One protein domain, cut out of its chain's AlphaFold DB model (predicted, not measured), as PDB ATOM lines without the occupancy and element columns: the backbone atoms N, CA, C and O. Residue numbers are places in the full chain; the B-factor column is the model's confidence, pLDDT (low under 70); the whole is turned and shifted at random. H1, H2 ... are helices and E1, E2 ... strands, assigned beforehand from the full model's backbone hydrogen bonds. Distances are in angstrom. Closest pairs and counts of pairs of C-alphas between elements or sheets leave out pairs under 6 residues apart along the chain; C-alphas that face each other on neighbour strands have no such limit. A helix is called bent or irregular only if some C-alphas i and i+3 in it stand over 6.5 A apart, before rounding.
ATOM      1  N   ILE A  13      14.800  -6.326  51.963       85.12
ATOM      2  CA  ILE A  13      15.034  -4.960  51.462       85.12
ATOM      3  C   ILE A  13      15.944  -4.137  52.390       85.12
ATOM      4  O   ILE A  13      16.672  -3.268  51.903       85.12
ATOM      5  N   LYS A  14      15.900  -4.394  53.704       83.38
ATOM      6  CA  LYS A  14      16.692  -3.683  54.720       83.38
ATOM      7  C   LYS A  14      18.099  -4.250  54.909       83.38
ATOM      8  O   LYS A  14      18.950  -3.567  55.466       83.38
ATOM      9  N   HIS A  15      18.363  -5.458  54.421       84.31
ATOM     10  CA  HIS A  15      19.642  -6.150  54.586       84.31
ATOM     11  C   HIS A  15      20.500  -6.066  53.320       84.31
ATOM     12  O   HIS A  15      21.255  -6.979  53.014       84.31
ATOM     13  N   LEU A  16      20.394  -4.975  52.553       85.25
ATOM     14  CA  LEU A  16      21.217  -4.784  51.355       85.25
ATOM     15  C   LEU A  16      22.684  -4.481  51.699       85.25
ATOM     16  O   LEU A  16      23.576  -4.801  50.920       85.25
ATOM     17  N   GLU A  17      22.942  -3.839  52.838       85.62
ATOM     18  CA  GLU A  17      24.282  -3.388  53.225       85.62
ATOM     19  C   GLU A  17      25.211  -4.546  53.602       85.62
ATOM     20  O   GLU A  17      26.331  -4.616  53.088       85.62
ATOM     21  N   THR A  18      24.740  -5.471  54.446       85.88
ATOM     22  CA  THR A  18      25.542  -6.583  54.981       85.88
ATOM     23  C   THR A  18      26.212  -7.403  53.874       85.88
ATOM     24  O   THR A  18      27.446  -7.465  53.858       85.88
ATOM     25  N   PRO A  19      25.482  -7.896  52.852       85.69
ATOM     26  CA  PRO A  19      26.086  -8.703  51.797       85.69
ATOM     27  C   PRO A  19      27.070  -7.911  50.930       85.69
ATOM     28  O   PRO A  19      27.991  -8.486  50.353       85.69
ATOM     29  N   LEU A  20      26.881  -6.590  50.797       86.88
ATOM     30  CA  LEU A  20      27.742  -5.739  49.972       86.88
ATOM     31  C   LEU A  20      29.073  -5.419  50.653       86.88
ATOM     32  O   LEU A  20      30.095  -5.371  49.966       86.88
ATOM     33  N   LEU A  21      29.068  -5.209  51.971       84.69
ATOM     34  CA  LEU A  21      30.291  -4.990  52.748       84.69
ATOM     35  C   LEU A  21      31.136  -6.263  52.820       84.69
ATOM     36  O   LEU A  21      32.353  -6.213  52.660       84.69
ATOM     37  N   GLU A  22      30.490  -7.413  53.003       83.94
ATOM     38  CA  GLU A  22      31.176  -8.700  53.112       83.94
ATOM     39  C   GLU A  22      31.720  -9.239  51.781       83.94
ATOM     40  O   GLU A  22      32.589 -10.114  51.779       83.94
ATOM     41  N   ALA A  23      31.202  -8.754  50.649       82.19
ATOM     42  CA  ALA A  23      31.613  -9.188  49.316       82.19
ATOM     43  C   ALA A  23      32.916  -8.534  48.811       82.19
ATOM     44  O   ALA A  23      33.383  -8.924  47.743       82.19
ATOM     45  N   ASP A  24      33.475  -7.553  49.536       80.50
ATOM     46  CA  ASP A  24      34.707  -6.812  49.196       80.50
ATOM     47  C   ASP A  24      34.804  -6.427  47.703       80.50
ATOM     48  O   ASP A  24      35.755  -6.732  46.979       80.50
ATOM     49  N   LEU A  25      33.739  -5.800  47.194       85.69
ATOM     50  CA  LEU A  25      33.629  -5.461  45.778       85.69
ATOM     51  C   LEU A  25      34.469  -4.222  45.434       85.69
ATOM     52  O   LEU A  25      34.420  -3.216  46.152       85.69
ATOM     53  N   PRO A  26      35.170  -4.200  44.283       86.62
ATOM     54  CA  PRO A  26      35.878  -3.006  43.860       86.62
ATOM     55  C   PRO A  26      34.908  -1.854  43.574       86.62
ATOM     56  O   PRO A  26      33.779  -2.014  43.091       86.62
ATOM     57  N   LYS A  27      35.391  -0.645  43.858       88.44
ATOM     58  CA  LYS A  27      34.615   0.594  43.746       88.44
ATOM     59  C   LYS A  27      34.124   0.802  42.312       88.44
ATOM     60  O   LYS A  27      34.852   0.599  41.344       88.44
ATOM     61  N   GLY A  28      32.887   1.271  42.176       87.75
ATOM     62  CA  GLY A  28      32.276   1.602  40.890       87.75
ATOM     63  C   GLY A  28      31.632   0.432  40.140       87.75
ATOM     64  O   GLY A  28      31.137   0.656  39.027       87.75
ATOM     65  N   ILE A  29      31.582  -0.770  40.725       91.81
ATOM     66  CA  ILE A  29      30.799  -1.886  40.177       91.81
ATOM     67  C   ILE A  29      29.296  -1.551  40.194       91.81
ATOM     68  O   ILE A  29      28.800  -0.980  41.171       91.81
ATOM     69  N   PRO A  30      28.551  -1.875  39.119       91.75
ATOM     70  CA  PRO A  30      27.098  -1.774  39.105       91.75
ATOM     71  C   PRO A  30      26.432  -2.873  39.940       91.75
ATOM     72  O   PRO A  30      26.603  -4.056  39.659       91.75
ATOM     73  N   VAL A  31      25.602  -2.471  40.904       91.69
ATOM     74  CA  VAL A  31      24.739  -3.376  41.677       91.69
ATOM     75  C   VAL A  31      23.347  -3.378  41.059       91.69
ATOM     76  O   VAL A  31      22.644  -2.364  41.098       91.69
ATOM     77  N   PHE A  32      22.969  -4.508  40.462       91.81
ATOM     78  CA  PHE A  32      21.657  -4.710  39.850       91.81
ATOM     79  C   PHE A  32      20.681  -5.277  40.878       91.81
ATOM     80  O   PHE A  32      20.879  -6.389  41.354       91.81
ATOM     81  N   ALA A  33      19.614  -4.538  41.184       91.56
ATOM     82  CA  ALA A  33      18.584  -4.983  42.121       91.56
ATOM     83  C   ALA A  33      17.178  -4.652  41.615       91.56
ATOM     84  O   ALA A  33      16.989  -3.880  40.668       91.56
ATOM     85  N   ASP A  34      16.189  -5.283  42.236       90.94
ATOM     86  CA  ASP A  34      14.788  -5.131  41.872       90.94
ATOM     87  C   ASP A  34      14.169  -3.826  42.401       90.94
ATOM     88  O   ASP A  34      14.823  -3.018  43.052       90.94
ATOM     89  N   LYS A  35      12.886  -3.601  42.097       90.69
ATOM     90  CA  LYS A  35      12.154  -2.395  42.525       90.69
ATOM     91  C   LYS A  35      11.836  -2.350  44.027       90.69
ATOM     92  O   LYS A  35      11.443  -1.297  44.521       90.69
ATOM     93  N   GLY A  36      11.898  -3.484  44.723       90.12
ATOM     94  CA  GLY A  36      11.716  -3.588  46.169       90.12
ATOM     95  C   GLY A  36      12.847  -2.890  46.916       90.12
ATOM     96  O   GLY A  36      12.582  -2.156  47.862       90.12
ATOM     97  N   TYR A  37      14.074  -2.988  46.396       90.75
ATOM     98  CA  TYR A  37      15.252  -2.306  46.942       90.75
ATOM     99  C   TYR A  37      15.302  -0.795  46.664       90.75
ATOM    100  O   TYR A  37      16.239  -0.132  47.111       90.75
ATOM    101  N   ASP A  38      14.329  -0.225  45.943       91.00
ATOM    102  CA  ASP A  38      14.288   1.204  45.612       91.00
ATOM    103  C   ASP A  38      13.839   2.067  46.805       91.00
ATOM    104  O   ASP A  38      12.714   2.569  46.851       91.00
ATOM    105  N   SER A  39      14.734   2.228  47.781       90.31
ATOM    106  CA  SER A  39      14.589   3.128  48.931       90.31
ATOM    107  C   SER A  39      15.683   4.203  48.939       90.31
ATOM    108  O   SER A  39      16.735   4.062  48.305       90.31
ATOM    109  N   ALA A  40      15.426   5.313  49.638       89.62
ATOM    110  CA  ALA A  40      16.419   6.374  49.811       89.62
ATOM    111  C   ALA A  40      17.652   5.854  50.566       89.62
ATOM    112  O   ALA A  40      18.770   6.029  50.088       89.62
ATOM    113  N   GLU A  41      17.421   5.116  51.655       90.88
ATOM    114  CA  GLU A  41      18.447   4.476  52.487       90.88
ATOM    115  C   GLU A  41      19.357   3.559  51.656       90.88
ATOM    116  O   GLU A  41      20.570   3.749  51.620       90.88
ATOM    117  N   ASN A  42      18.788   2.644  50.862       90.88
ATOM    118  CA  ASN A  42      19.573   1.717  50.039       90.88
ATOM    119  C   ASN A  42      20.402   2.439  48.968       90.88
ATOM    120  O   ASN A  42      21.522   2.039  48.640       90.88
ATOM    121  N   ARG A  43      19.873   3.532  48.407       90.88
ATOM    122  CA  ARG A  43      20.619   4.368  47.456       90.88
ATOM    123  C   ARG A  43      21.756   5.130  48.134       90.88
ATOM    124  O   ARG A  43      22.770   5.369  47.478       90.88
ATOM    125  N   GLU A  44      21.594   5.532  49.390       91.44
ATOM    126  CA  GLU A  44      22.643   6.177  50.183       91.44
ATOM    127  C   GLU A  44      23.741   5.192  50.569       91.44
ATOM    128  O   GLU A  44      24.907   5.482  50.303       91.44
ATOM    129  N   VAL A  45      23.385   3.993  51.039       90.88
ATOM    130  CA  VAL A  45      24.331   2.897  51.308       90.88
ATOM    131  C   VAL A  45      25.220   2.638  50.087       90.88
ATOM    132  O   VAL A  45      26.448   2.670  50.180       90.88
ATOM    133  N   LEU A  46      24.627   2.499  48.896       90.94
ATOM    134  CA  LEU A  46      25.395   2.295  47.661       90.94
ATOM    135  C   LEU A  46      26.341   3.459  47.335       90.94
ATOM    136  O   LEU A  46      27.436   3.231  46.815       90.94
ATOM    137  N   LYS A  47      25.954   4.703  47.642       90.81
ATOM    138  CA  LYS A  47      26.835   5.871  47.472       90.81
ATOM    139  C   LYS A  47      27.985   5.853  48.477       90.81
ATOM    140  O   LYS A  47      29.118   6.105  48.069       90.81
ATOM    141  N   CYS A  48      27.717   5.525  49.742       89.62
ATOM    142  CA  CYS A  48      28.723   5.427  50.804       89.62
ATOM    143  C   CYS A  48      29.781   4.362  50.480       89.62
ATOM    144  O   CYS A  48      30.978   4.638  50.554       89.62
ATOM    145  N   ILE A  49      29.344   3.195  49.994       89.56
ATOM    146  CA  ILE A  49      30.221   2.087  49.569       89.56
ATOM    147  C   ILE A  49      30.873   2.372  48.190       89.56
ATOM    148  O   ILE A  49      31.771   1.661  47.741       89.56
ATOM    149  N   LYS A  50      30.505   3.475  47.519       91.38
ATOM    150  CA  LYS A  50      31.013   3.900  46.196       91.38
ATOM    151  C   LYS A  50      30.703   2.901  45.073       91.38
ATOM    152  O   LYS A  50      31.497   2.731  44.145       91.38
ATOM    153  N   LEU A  51      29.533   2.270  45.124       92.31
ATOM    154  CA  LEU A  51      29.016   1.375  44.086       92.31
ATOM    155  C   LEU A  51      28.031   2.104  43.162       92.31
ATOM    156  O   LEU A  51      27.366   3.073  43.536       92.31
ATOM    157  N   LYS A  52      27.925   1.649  41.909       91.69
ATOM    158  CA  LYS A  52      26.976   2.226  40.949       91.69
ATOM    159  C   LYS A  52      25.590   1.630  41.183       91.69
ATOM    160  O   LYS A  52      25.369   0.442  40.971       91.69
ATOM    161  N   CYS A  53      24.631   2.479  41.534       91.69
ATOM    162  CA  CYS A  53      23.239   2.076  41.703       91.69
ATOM    163  C   CYS A  53      22.600   1.693  40.351       91.69
ATOM    164  O   CYS A  53      22.450   2.538  39.461       91.69
ATOM    165  N   ARG A  54      22.220   0.418  40.197       94.50
ATOM    166  CA  ARG A  54      21.398  -0.114  39.093       94.50
ATOM    167  C   ARG A  54      20.157  -0.824  39.643       94.50
ATOM    168  O   ARG A  54      19.800  -1.916  39.210       94.50
ATOM    169  N   ILE A  55      19.499  -0.171  40.595       93.88
ATOM    170  CA  ILE A  55      18.211  -0.592  41.150       93.88
ATOM    171  C   ILE A  55      17.091  -0.147  40.200       93.88
ATOM    172  O   ILE A  55      17.111   0.985  39.705       93.88
ATOM    173  N   ILE A  56      16.125  -1.027  39.929       94.38
ATOM    174  CA  ILE A  56      14.936  -0.684  39.135       94.38
ATOM    175  C   ILE A  56      14.157   0.431  39.838       94.38
ATOM    176  O   ILE A  56      13.789   0.310  41.000       94.38
ATOM    177  N   HIS A  57      13.844   1.500  39.106       92.94
ATOM    178  CA  HIS A  57      13.044   2.599  39.635       92.94
ATOM    179  C   HIS A  57      11.594   2.169  39.880       92.94
ATOM    180  O   HIS A  57      10.937   1.632  38.978       92.94
ATOM    181  N   LYS A  58      11.083   2.474  41.072       91.94
ATOM    182  CA  LYS A  58       9.702   2.268  41.501       91.94
ATOM    183  C   LYS A  58       8.861   3.519  41.226       91.94
ATOM    184  O   LYS A  58       9.316   4.650  41.360       91.94
ATOM    185  N   THR A  59       7.601   3.319  40.845       90.88
ATOM    186  CA  THR A  59       6.596   4.392  40.790       90.88
ATOM    187  C   THR A  59       6.183   4.805  42.199       90.88
ATOM    188  O   THR A  59       5.860   3.945  43.022       90.88
ATOM    189  N   THR A  60       6.108   6.102  42.465       86.38
ATOM    190  CA  THR A  60       5.586   6.635  43.731       86.38
ATOM    191  C   THR A  60       4.106   6.989  43.579       86.38
ATOM    192  O   THR A  60       3.624   7.221  42.468       86.38
ATOM    193  N   ARG A  61       3.348   7.028  44.681       88.31
ATOM    194  CA  ARG A  61       1.929   7.417  44.645       88.31
ATOM    195  C   ARG A  61       1.797   8.802  44.000       88.31
ATOM    196  O   ARG A  61       2.437   9.744  44.446       88.31
ATOM    197  N   GLY A  62       0.996   8.902  42.940       87.38
ATOM    198  CA  GLY A  62       0.791  10.150  42.192       87.38
ATOM    199  C   GLY A  62       1.862  10.481  41.144       87.38
ATOM    200  O   GLY A  62       1.673  11.425  40.383       87.38
ATOM    201  N   HIS A  63       2.939   9.695  41.029       88.12
ATOM    202  CA  HIS A  63       4.042   9.978  40.106       88.12
ATOM    203  C   HIS A  63       4.359   8.780  39.202       88.12
ATOM    204  O   HIS A  63       4.753   7.702  39.654       88.12
ATOM    205  N   LYS A  64       4.208   8.982  37.888       91.38
ATOM    206  CA  LYS A  64       4.605   8.004  36.865       91.38
ATOM    207  C   LYS A  64       6.115   8.058  36.628       91.38
ATOM    208  O   LYS A  64       6.740   9.104  36.791       91.38
ATOM    209  N   LEU A  65       6.690   6.937  36.192       92.00
ATOM    210  CA  LEU A  65       8.088   6.897  35.762       92.00
ATOM    211  C   LEU A  65       8.277   7.741  34.503       92.00
ATOM    212  O   LEU A  65       7.531   7.595  33.534       92.00
ATOM    213  N   THR A  66       9.330   8.551  34.499       93.88
ATOM    214  CA  THR A  66       9.775   9.270  33.301       93.88
ATOM    215  C   THR A  66      10.224   8.289  32.214       93.88
ATOM    216  O   THR A  66      10.720   7.200  32.513       93.88
ATOM    217  N   GLU A  67      10.137   8.677  30.941       94.88
ATOM    218  CA  GLU A  67      10.596   7.834  29.821       94.88
ATOM    219  C   GLU A  67      12.068   7.418  29.952       94.88
ATOM    220  O   GLU A  67      12.470   6.323  29.553       94.88
ATOM    221  N   ARG A  68      12.897   8.288  30.539       94.12
ATOM    222  CA  ARG A  68      14.301   7.983  30.824       94.12
ATOM    223  C   ARG A  68      14.430   6.857  31.851       94.12
ATOM    224  O   ARG A  68      15.203   5.930  31.626       94.12
ATOM    225  N   GLN A  69      13.677   6.918  32.951       93.50
ATOM    226  CA  GLN A  69      13.668   5.856  33.965       93.50
ATOM    227  C   GLN A  69      13.131   4.543  33.396       93.50
ATOM    228  O   GLN A  69      13.693   3.491  33.681       93.50
ATOM    229  N   GLN A  70      12.106   4.593  32.543       94.94
ATOM    230  CA  GLN A  70      11.576   3.400  31.879       94.94
ATOM    231  C   GLN A  70      12.633   2.730  30.992       94.94
ATOM    232  O   GLN A  70      12.862   1.528  31.115       94.94
ATOM    233  N   ARG A  71      13.350   3.503  30.164       95.38
ATOM    234  CA  ARG A  71      14.452   2.979  29.337       95.38
ATOM    235  C   ARG A  71      15.570   2.354  30.177       95.38
ATOM    236  O   ARG A  71      16.085   1.296  29.819       95.38
ATOM    237  N   ILE A  72      15.916   2.975  31.306       94.06
ATOM    238  CA  ILE A  72      16.899   2.428  32.253       94.06
ATOM    239  C   ILE A  72      16.393   1.115  32.862       94.06
ATOM    240  O   ILE A  72      17.137   0.136  32.880       94.06
ATOM    241  N   ASN A  73      15.132   1.066  33.300       95.31
ATOM    242  CA  ASN A  73      14.528  -0.141  33.858       95.31
ATOM    243  C   ASN A  73      14.551  -1.294  32.849       95.31
ATOM    244  O   ASN A  73      14.947  -2.390  33.217       95.31
ATOM    245  N   VAL A  74      14.235  -1.050  31.571       94.50
ATOM    246  CA  VAL A  74      14.326  -2.078  30.514       94.50
ATOM    247  C   VAL A  74      15.749  -2.631  30.390       94.50
ATOM    248  O   VAL A  74      15.931  -3.845  30.287       94.50
ATOM    249  N   ALA A  75      16.768  -1.768  30.422       94.12
ATOM    250  CA  ALA A  75      18.161  -2.205  30.360       94.12
ATOM    251  C   ALA A  75      18.570  -3.030  31.594       94.12
ATOM    252  O   ALA A  75      19.231  -4.056  31.449       94.12
ATOM    253  N   ILE A  76      18.141  -2.619  32.792       94.50
ATOM    254  CA  ILE A  76      18.386  -3.353  34.044       94.50
ATOM    255  C   ILE A  76      17.677  -4.715  34.022       94.50
ATOM    256  O   ILE A  76      18.294  -5.729  34.349       94.50
ATOM    257  N   SER A  77      16.421  -4.765  33.575       93.31
ATOM    258  CA  SER A  77      15.632  -6.000  33.503       93.31
ATOM    259  C   SER A  77      16.264  -7.052  32.595       93.31
ATOM    260  O   SER A  77      16.214  -8.233  32.919       93.31
ATOM    261  N   LYS A  78      16.920  -6.653  31.495       93.38
ATOM    262  CA  LYS A  78      17.650  -7.598  30.627       93.38
ATOM    263  C   LYS A  78      18.770  -8.331  31.366       93.38
ATOM    264  O   LYS A  78      18.978  -9.513  31.121       93.38
ATOM    265  N   VAL A  79      19.470  -7.645  32.270       92.06
ATOM    266  CA  VAL A  79      20.525  -8.254  33.096       92.06
ATOM    267  C   VAL A  79      19.904  -9.105  34.204       92.06
ATOM    268  O   VAL A  79      20.302 -10.253  34.404       92.06
ATOM    269  N   ARG A  80      18.880  -8.578  34.886       93.38
ATOM    270  CA  ARG A  80      18.180  -9.298  35.964       93.38
ATOM    271  C   ARG A  80      17.485 -10.567  35.487       93.38
ATOM    272  O   ARG A  80      17.396 -11.511  36.260       93.38
ATOM    273  N   TYR A  81      17.070 -10.635  34.227       92.50
ATOM    274  CA  TYR A  81      16.460 -11.828  33.647       92.50
ATOM    275  C   TYR A  81      17.322 -13.093  33.832       92.50
ATOM    276  O   TYR A  81      16.792 -14.168  34.109       92.50
ATOM    277  N   CYS A  82      18.654 -12.983  33.757       88.56
ATOM    278  CA  CYS A  82      19.553 -14.109  34.028       88.56
ATOM    279  C   CYS A  82      19.497 -14.574  35.495       88.56
ATOM    280  O   CYS A  82      19.557 -15.776  35.765       88.56
ATOM    281  N   MET A  83      19.353 -13.632  36.431       88.00
ATOM    282  CA  MET A  83      19.184 -13.925  37.858       88.00
ATOM    283  C   MET A  83      17.809 -14.548  38.120       88.00
ATOM    284  O   MET A  83      17.722 -15.607  38.730       88.00
ATOM    285  N   GLU A  84      16.741 -13.951  37.589       90.19
ATOM    286  CA  GLU A  84      15.363 -14.441  37.737       90.19
ATOM    287  C   GLU A  84      15.198 -15.854  37.169       90.19
ATOM    288  O   GLU A  84      14.576 -16.705  37.801       90.19
ATOM    289  N   ARG A  85      15.830 -16.150  36.025       91.19
ATOM    290  CA  ARG A  85      15.880 -17.510  35.474       91.19
ATOM    291  C   ARG A  85      16.537 -18.493  36.447       91.19
ATOM    292  O   ARG A  85      16.059 -19.611  36.583       91.19
ATOM    293  N   THR A  86      17.612 -18.080  37.113       89.56
ATOM    294  CA  THR A  86      18.328 -18.915  38.089       89.56
ATOM    295  C   THR A  86      17.439 -19.239  39.288       89.56
ATOM    296  O   THR A  86      17.251 -20.413  39.598       89.56
ATOM    297  N   PHE A  87      16.802 -18.228  39.886       88.62
ATOM    298  CA  PHE A  87      15.839 -18.434  40.972       88.62
ATOM    299  C   PHE A  87      14.644 -19.291  40.537       88.62
ATOM    300  O   PHE A  87      14.250 -20.204  41.257       88.62
ATOM    301  N   GLY A  88      14.108 -19.062  39.334       91.75
ATOM    302  CA  GLY A  88      13.014 -19.862  38.781       91.75
ATOM    303  C   GLY A  88      13.389 -21.332  38.570       91.75
ATOM    304  O   GLY A  88      12.578 -22.214  38.839       91.75
ATOM    305  N   SER A  89      14.621 -21.612  38.138       92.06
ATOM    306  CA  SER A  89      15.135 -22.981  38.044       92.06
ATOM    307  C   SER A  89      15.286 -23.632  39.418       92.06
ATOM    308  O   SER A  89      14.861 -24.770  39.574       92.06
ATOM    309  N   ILE A  90      15.833 -22.922  40.412       91.31
ATOM    310  CA  ILE A  90      15.956 -23.439  41.786       91.31
ATOM    311  C   ILE A  90      14.571 -23.790  42.348       91.31
ATOM    312  O   ILE A  90      14.358 -24.905  42.823       91.31
ATOM    313  N   HIS A  91      13.608 -22.879  42.198       91.00
ATOM    314  CA  HIS A  91      12.219 -23.085  42.605       91.00
ATOM    315  C   HIS A  91      11.588 -24.302  41.917       91.00
ATOM    316  O   HIS A  91      10.995 -25.152  42.573       91.00
ATOM    317  N   ARG A  92      11.751 -24.429  40.596       91.81
ATOM    318  CA  ARG A  92      11.125 -25.505  39.817       91.81
ATOM    319  C   ARG A  92      11.779 -26.872  40.016       91.81
ATOM    320  O   ARG A  92      11.068 -27.870  40.011       91.81
ATOM    321  N   TRP A  93      13.105 -26.940  40.100       91.50
ATOM    322  CA  TRP A  93      13.837 -28.211  40.158       91.50
ATOM    323  C   TRP A  93      13.911 -28.786  41.567       91.50
ATOM    324  O   TRP A  93      13.875 -30.003  41.715       91.50
ATOM    325  N   PHE A  94      13.990 -27.925  42.584       89.12
ATOM    326  CA  PHE A  94      14.188 -28.349  43.973       89.12
ATOM    327  C   PHE A  94      12.996 -28.041  44.879       89.12
ATOM    328  O   PHE A  94      13.100 -28.237  46.082       89.12
ATOM    329  N   LEU A  95      11.871 -27.572  44.319       85.69
ATOM    330  CA  LEU A  95      10.672 -27.188  45.080       85.69
ATOM    331  C   LEU A  95      10.973 -26.147  46.175       85.69
ATOM    332  O   LEU A  95      10.311 -26.105  47.208       85.69
ATOM    333  N   SER A  96      11.981 -25.305  45.924       84.69
ATOM    334  CA  SER A  96      12.386 -24.212  46.811       84.69
ATOM    335  C   SER A  96      11.259 -23.180  46.976       84.69
ATOM    336  O   SER A  96      10.227 -23.251  46.315       84.69
ATOM    337  N   GLY A  97      11.439 -22.162  47.815       78.88
ATOM    338  CA  GLY A  97      10.456 -21.090  48.028       78.88
ATOM    339  C   GLY A  97       9.387 -21.404  49.077       78.88
ATOM    340  O   GLY A  97       8.544 -20.555  49.356       78.88
ATOM    341  N   VAL A  98       9.450 -22.586  49.692       81.56
ATOM    342  CA  VAL A  98       8.729 -22.921  50.921       81.56
ATOM    343  C   VAL A  98       9.748 -23.425  51.938       81.56
ATOM    344  O   VAL A  98      10.570 -24.286  51.623       81.56
ATOM    345  N   ALA A  99       9.697 -22.887  53.157       81.62
ATOM    346  CA  ALA A  99      10.487 -23.407  54.267       81.62
ATOM    347  C   ALA A  99       9.930 -24.785  54.659       81.62
ATOM    348  O   ALA A  99       8.834 -24.881  55.213       81.62
ATOM    349  N   GLY A 100      10.659 -25.850  54.314       82.25
ATOM    350  CA  GLY A 100      10.259 -27.233  54.597       82.25
ATOM    351  C   GLY A 100      10.636 -27.698  56.004       82.25
ATOM    352  O   GLY A 100      10.129 -28.715  56.472       82.25
ATOM    353  N   TYR A 101      11.505 -26.946  56.682       86.94
ATOM    354  CA  TYR A 101      12.026 -27.267  58.006       86.94
ATOM    355  C   TYR A 101      11.641 -26.209  59.039       86.94
ATOM    356  O   TYR A 101      11.464 -25.032  58.730       86.94
ATOM    357  N   VAL A 102      11.529 -26.648  60.292       86.88
ATOM    358  CA  VAL A 102      11.273 -25.767  61.431       86.88
ATOM    359  C   VAL A 102      12.611 -25.328  62.004       86.88
ATOM    360  O   VAL A 102      13.368 -26.164  62.483       86.88
ATOM    361  N   GLY A 103      12.868 -24.023  61.982       88.38
ATOM    362  CA  GLY A 103      14.075 -23.432  62.557       88.38
ATOM    363  C   GLY A 103      14.946 -22.712  61.529       88.38
ATOM    364  O   GLY A 103      14.914 -22.984  60.325       88.38
ATOM    365  N   TRP A 104      15.683 -21.711  62.014       87.81
ATOM    366  CA  TRP A 104      16.502 -20.835  61.174       87.81
ATOM    367  C   TRP A 104      17.706 -21.572  60.580       87.81
ATOM    368  O   TRP A 104      17.982 -21.425  59.391       87.81
ATOM    369  N   ALA A 105      18.388 -22.401  61.377       90.31
ATOM    370  CA  ALA A 105      19.580 -23.127  60.943       90.31
ATOM    371  C   ALA A 105      19.245 -24.180  59.877       90.31
ATOM    372  O   ALA A 105      19.959 -24.328  58.886       90.31
ATOM    373  N   GLU A 106      18.122 -24.869  60.051       91.62
ATOM    374  CA  GLU A 106      17.617 -25.895  59.150       91.62
ATOM    375  C   GLU A 106      17.156 -25.278  57.825       91.62
ATOM    376  O   GLU A 106      17.506 -25.776  56.756       91.62
ATOM    377  N   THR A 107      16.446 -24.146  57.881       90.56
ATOM    378  CA  THR A 107      16.039 -23.398  56.677       90.56
ATOM    379  C   THR A 107      17.251 -22.829  55.935       90.56
ATOM    380  O   THR A 107      17.322 -22.888  54.707       90.56
ATOM    381  N   HIS A 108      18.244 -22.320  56.667       90.88
ATOM    382  CA  HIS A 108      19.500 -21.865  56.077       90.88
ATOM    383  C   HIS A 108      20.236 -23.016  55.372       90.88
ATOM    384  O   HIS A 108      20.666 -22.872  54.225       90.88
ATOM    385  N   ALA A 109      20.317 -24.184  56.018       91.44
ATOM    386  CA  ALA A 109      20.901 -25.384  55.430       91.44
ATOM    387  C   ALA A 109      20.137 -25.851  54.181       91.44
ATOM    388  O   ALA A 109      20.777 -26.190  53.185       91.44
ATOM    389  N   GLN A 110      18.797 -25.810  54.190       91.25
ATOM    390  CA  GLN A 110      17.969 -26.106  53.016       91.25
ATOM    391  C   GLN A 110      18.367 -25.216  51.832       91.25
ATOM    392  O   GLN A 110      18.746 -25.734  50.779       91.25
ATOM    393  N   HIS A 111      18.366 -23.893  52.011       89.94
ATOM    394  CA  HIS A 111      18.723 -22.972  50.934       89.94
ATOM    395  C   HIS A 111      20.168 -23.166  50.444       89.94
ATOM    396  O   HIS A 111      20.424 -23.081  49.242       89.94
ATOM    397  N   MET A 112      21.120 -23.458  51.343       91.44
ATOM    398  CA  MET A 112      22.500 -23.776  50.956       91.44
ATOM    399  C   MET A 112      22.592 -25.058  50.118       91.44
ATOM    400  O   MET A 112      23.338 -25.100  49.136       91.44
ATOM    401  N   MET A 113      21.841 -26.099  50.474       92.38
ATOM    402  CA  MET A 113      21.826 -27.353  49.719       92.38
ATOM    403  C   MET A 113      21.198 -27.172  48.333       92.38
ATOM    404  O   MET A 113      21.775 -27.631  47.349       92.38
ATOM    405  N   GLU A 114      20.082 -26.448  48.227       91.88
ATOM    406  CA  GLU A 114      19.428 -26.129  46.945       91.88
ATOM    407  C   GLU A 114      20.356 -25.333  46.013       91.88
ATOM    408  O   GLU A 114      20.482 -25.620  44.821       91.88
ATOM    409  N   ALA A 115      21.067 -24.363  46.581       90.94
ATOM    410  CA  ALA A 115      22.098 -23.575  45.927       90.94
ATOM    411  C   ALA A 115      23.251 -24.423  45.357       90.94
ATOM    412  O   ALA A 115      23.681 -24.231  44.214       90.94
ATOM    413  N   ILE A 116      23.761 -25.371  46.145       92.06
ATOM    414  CA  ILE A 116      24.816 -26.298  45.714       92.06
ATOM    415  C   ILE A 116      24.281 -27.238  44.631       92.06
ATOM    416  O   ILE A 116      24.917 -27.387  43.585       92.06
ATOM    417  N   ALA A 117      23.100 -27.820  44.846       92.12
ATOM    418  CA  ALA A 117      22.454 -28.727  43.903       92.12
ATOM    419  C   ALA A 117      22.221 -28.059  42.543       92.12
ATOM    420  O   ALA A 117      22.483 -28.666  41.503       92.12
ATOM    421  N   TYR A 118      21.818 -26.786  42.534       91.19
ATOM    422  CA  TYR A 118      21.679 -26.002  41.312       91.19
ATOM    423  C   TYR A 118      22.980 -25.904  40.517       91.19
ATOM    424  O   TYR A 118      22.997 -26.165  39.310       91.19
ATOM    425  N   ASN A 119      24.076 -25.546  41.192       89.69
ATOM    426  CA  ASN A 119      25.377 -25.426  40.543       89.69
ATOM    427  C   ASN A 119      25.829 -26.779  39.979       89.69
ATOM    428  O   ASN A 119      26.276 -26.835  38.833       89.69
ATOM    429  N   LEU A 120      25.649 -27.869  40.732       90.50
ATOM    430  CA  LEU A 120      25.981 -29.224  40.281       90.50
ATOM    431  C   LEU A 120      25.157 -29.648  39.061       90.50
ATOM    432  O   LEU A 120      25.726 -30.136  38.089       90.50
ATOM    433  N   TYR A 121      23.846 -29.404  39.069       89.50
ATOM    434  CA  TYR A 121      22.963 -29.761  37.957       89.50
ATOM    435  C   TYR A 121      23.291 -28.984  36.673       89.50
ATOM    436  O   TYR A 121      23.204 -29.528  35.576       89.50
ATOM    437  N   ARG A 122      23.712 -27.720  36.800       87.38
ATOM    438  CA  ARG A 122      24.041 -26.855  35.656       87.38
ATOM    439  C   ARG A 122      25.463 -27.051  35.113       87.38
ATOM    440  O   ARG A 122      25.749 -26.673  33.978       87.38
ATOM    441  N   THR A 123      26.361 -27.630  35.906       84.31
ATOM    442  CA  THR A 123      27.781 -27.801  35.555       84.31
ATOM    443  C   THR A 123      28.009 -28.604  34.261       84.31
ATOM    444  O   THR A 123      28.792 -28.137  33.432       84.31
ATOM    445  N   PRO A 124      27.328 -29.743  34.009       82.25
ATOM    446  CA  PRO A 124      27.502 -30.512  32.775       82.25
ATOM    447  C   PRO A 124      27.227 -29.706  31.503       82.25
ATOM    448  O   PRO A 124      27.971 -29.828  30.534       82.25
ATOM    449  N   GLU A 125      26.206 -28.842  31.515       75.75
ATOM    450  CA  GLU A 125      25.894 -27.972  30.375       75.75
ATOM    451  C   GLU A 125      27.048 -27.002  30.100       75.75
ATOM    452  O   GLU A 125      27.504 -26.884  28.966       75.75
ATOM    453  N   ILE A 126      27.562 -26.336  31.139       76.75
ATOM    454  CA  ILE A 126      28.654 -25.358  31.014       76.75
ATOM    455  C   ILE A 126      29.921 -26.028  30.476       76.75
ATOM    456  O   ILE A 126      30.569 -25.492  29.575       76.75
ATOM    457  N   ILE A 127      30.252 -27.208  31.004       75.75
ATOM    458  CA  ILE A 127      31.407 -27.992  30.569       75.75
ATOM    459  C   ILE A 127      31.241 -28.404  29.100       75.75
ATOM    460  O   ILE A 127      32.140 -28.157  28.299       75.75
ATOM    461  N   ALA A 128      30.082 -28.940  28.709       72.81
ATOM    462  CA  ALA A 128      29.812 -29.307  27.319       72.81
ATOM    463  C   ALA A 128      29.931 -28.103  26.365       72.81
ATOM    464  O   ALA A 128      30.571 -28.209  25.321       72.81
ATOM    465  N   PHE A 129      29.404 -26.933  26.744       68.81
ATOM    466  CA  PHE A 129      29.554 -25.700  25.962       68.81
ATOM    467  C   PHE A 129      31.009 -25.224  25.852       68.81
ATOM    468  O   PHE A 129      31.374 -24.636  24.834       68.81
ATOM    469  N   SER A 130      31.842 -25.465  26.869       68.56
ATOM    470  CA  SER A 130      33.260 -25.084  26.844       68.56
ATOM    471  C   SER A 130      34.108 -25.927  25.885       68.56
ATOM    472  O   SER A 130      35.115 -25.429  25.400       68.56
ATOM    473  N   PHE A 131      33.673 -27.153  25.565       66.06
ATOM    474  CA  PHE A 131      34.343 -28.052  24.616       66.06
ATOM    475  C   PHE A 131      33.906 -27.867  23.153       66.06
ATOM    476  O   PHE A 131      34.514 -28.445  22.259       66.06
ATOM    477  N   ILE A 132      32.846 -27.093  22.902       60.81
ATOM    478  CA  ILE A 132      32.321 -26.807  21.551       60.81
ATOM    479  C   ILE A 132      32.909 -25.486  20.993       60.81
ATOM    480  O   ILE A 132      32.584 -25.064  19.885       60.81
TER     481      ILE A 132
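AT A GLANCE: This is residues 13 to 132 of the 133 residues of the protein "DDE_Tnp_1 domain-containing protein" of Tannerella forsythia (strain ATCC 43037 / JCM 10827 / CCUG 33226 / KCTC 5666 / FDC 338) (UniProt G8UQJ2). What shape do these atoms make? Two long helices make a T, with H4 as the bar crossing the last turns of H3, and a small head packs on residues 72 to 83 of H3: strands E1 and E2, with H2 over them and short H1 near H2. Residues 122 to 132 stick out. What is it built of? The printed part has 120 residues, mostly helix, in the order H1 E1 H2 E2 H3 H4, with E1 and E2 a parallel sheet. It is loose, with a radius of gyration of the C-alphas of 17.5 A and spans of 44 by 44 by 32 A.

HOW THE PARTS SIT: What does the head hold? H1, residues 17 to 22, is close but not clearly touching H2, residues 40 to 48; their closest C-alphas, of Glu 17 and Val 45, are 6.6 A apart. E1, residues 30 to 33, and E2, residues 52 to 55, are parallel neighbours, with N 31 and O 52 within hydrogen-bond range at 2.9 A. E1, H2 and E2 are a strand-helix-strand unit, two parallel strands with a helix between them along the chain, and its crossover is right-handed. Where are the long helices? H3, residues 67 to 94, has its closest C-alpha pair with E1 at Ile 76 and Phe 32, 6.8 A. H4, residues 104 to 131, is one helix by its hydrogen bonds but bent, C-alphas 121 and 124 being 6.9 A apart, with arms H4a, residues 104 to 121, and H4b, residues 124 to 131. H3 touches H4a about perpendicular at 86 degrees, closest at the C-alphas of Ile 90 and Tyr 118, 6.3 A. Are the helix backbones in range? Every O i to N i+4 pair is within hydrogen-bond range in H1, H2, H4a and H4b, and 21 of 24 are in H3.

IN THESE COORDINATES: Where does H1 begin? C-alpha 17 is at (24.282, -3.388, 53.225). How long are the long helices? H3 measures 39.0 A and has a kink of 46 degrees near residue 79; H4a measures 25.7 A and H4b 10.9 A, ending at C-alpha 131 at (34.343, -28.052, 24.616).

THE WHOLE: How large is it? The two C-alphas farthest apart, of Gly 62 and Phe 131, are 53.8 A apart. Is it continuous and sure? The printed part has no cut, the link from E2 to H3 is long at 11 residues, and residues 129 to 132 are under 70 in pLDDT.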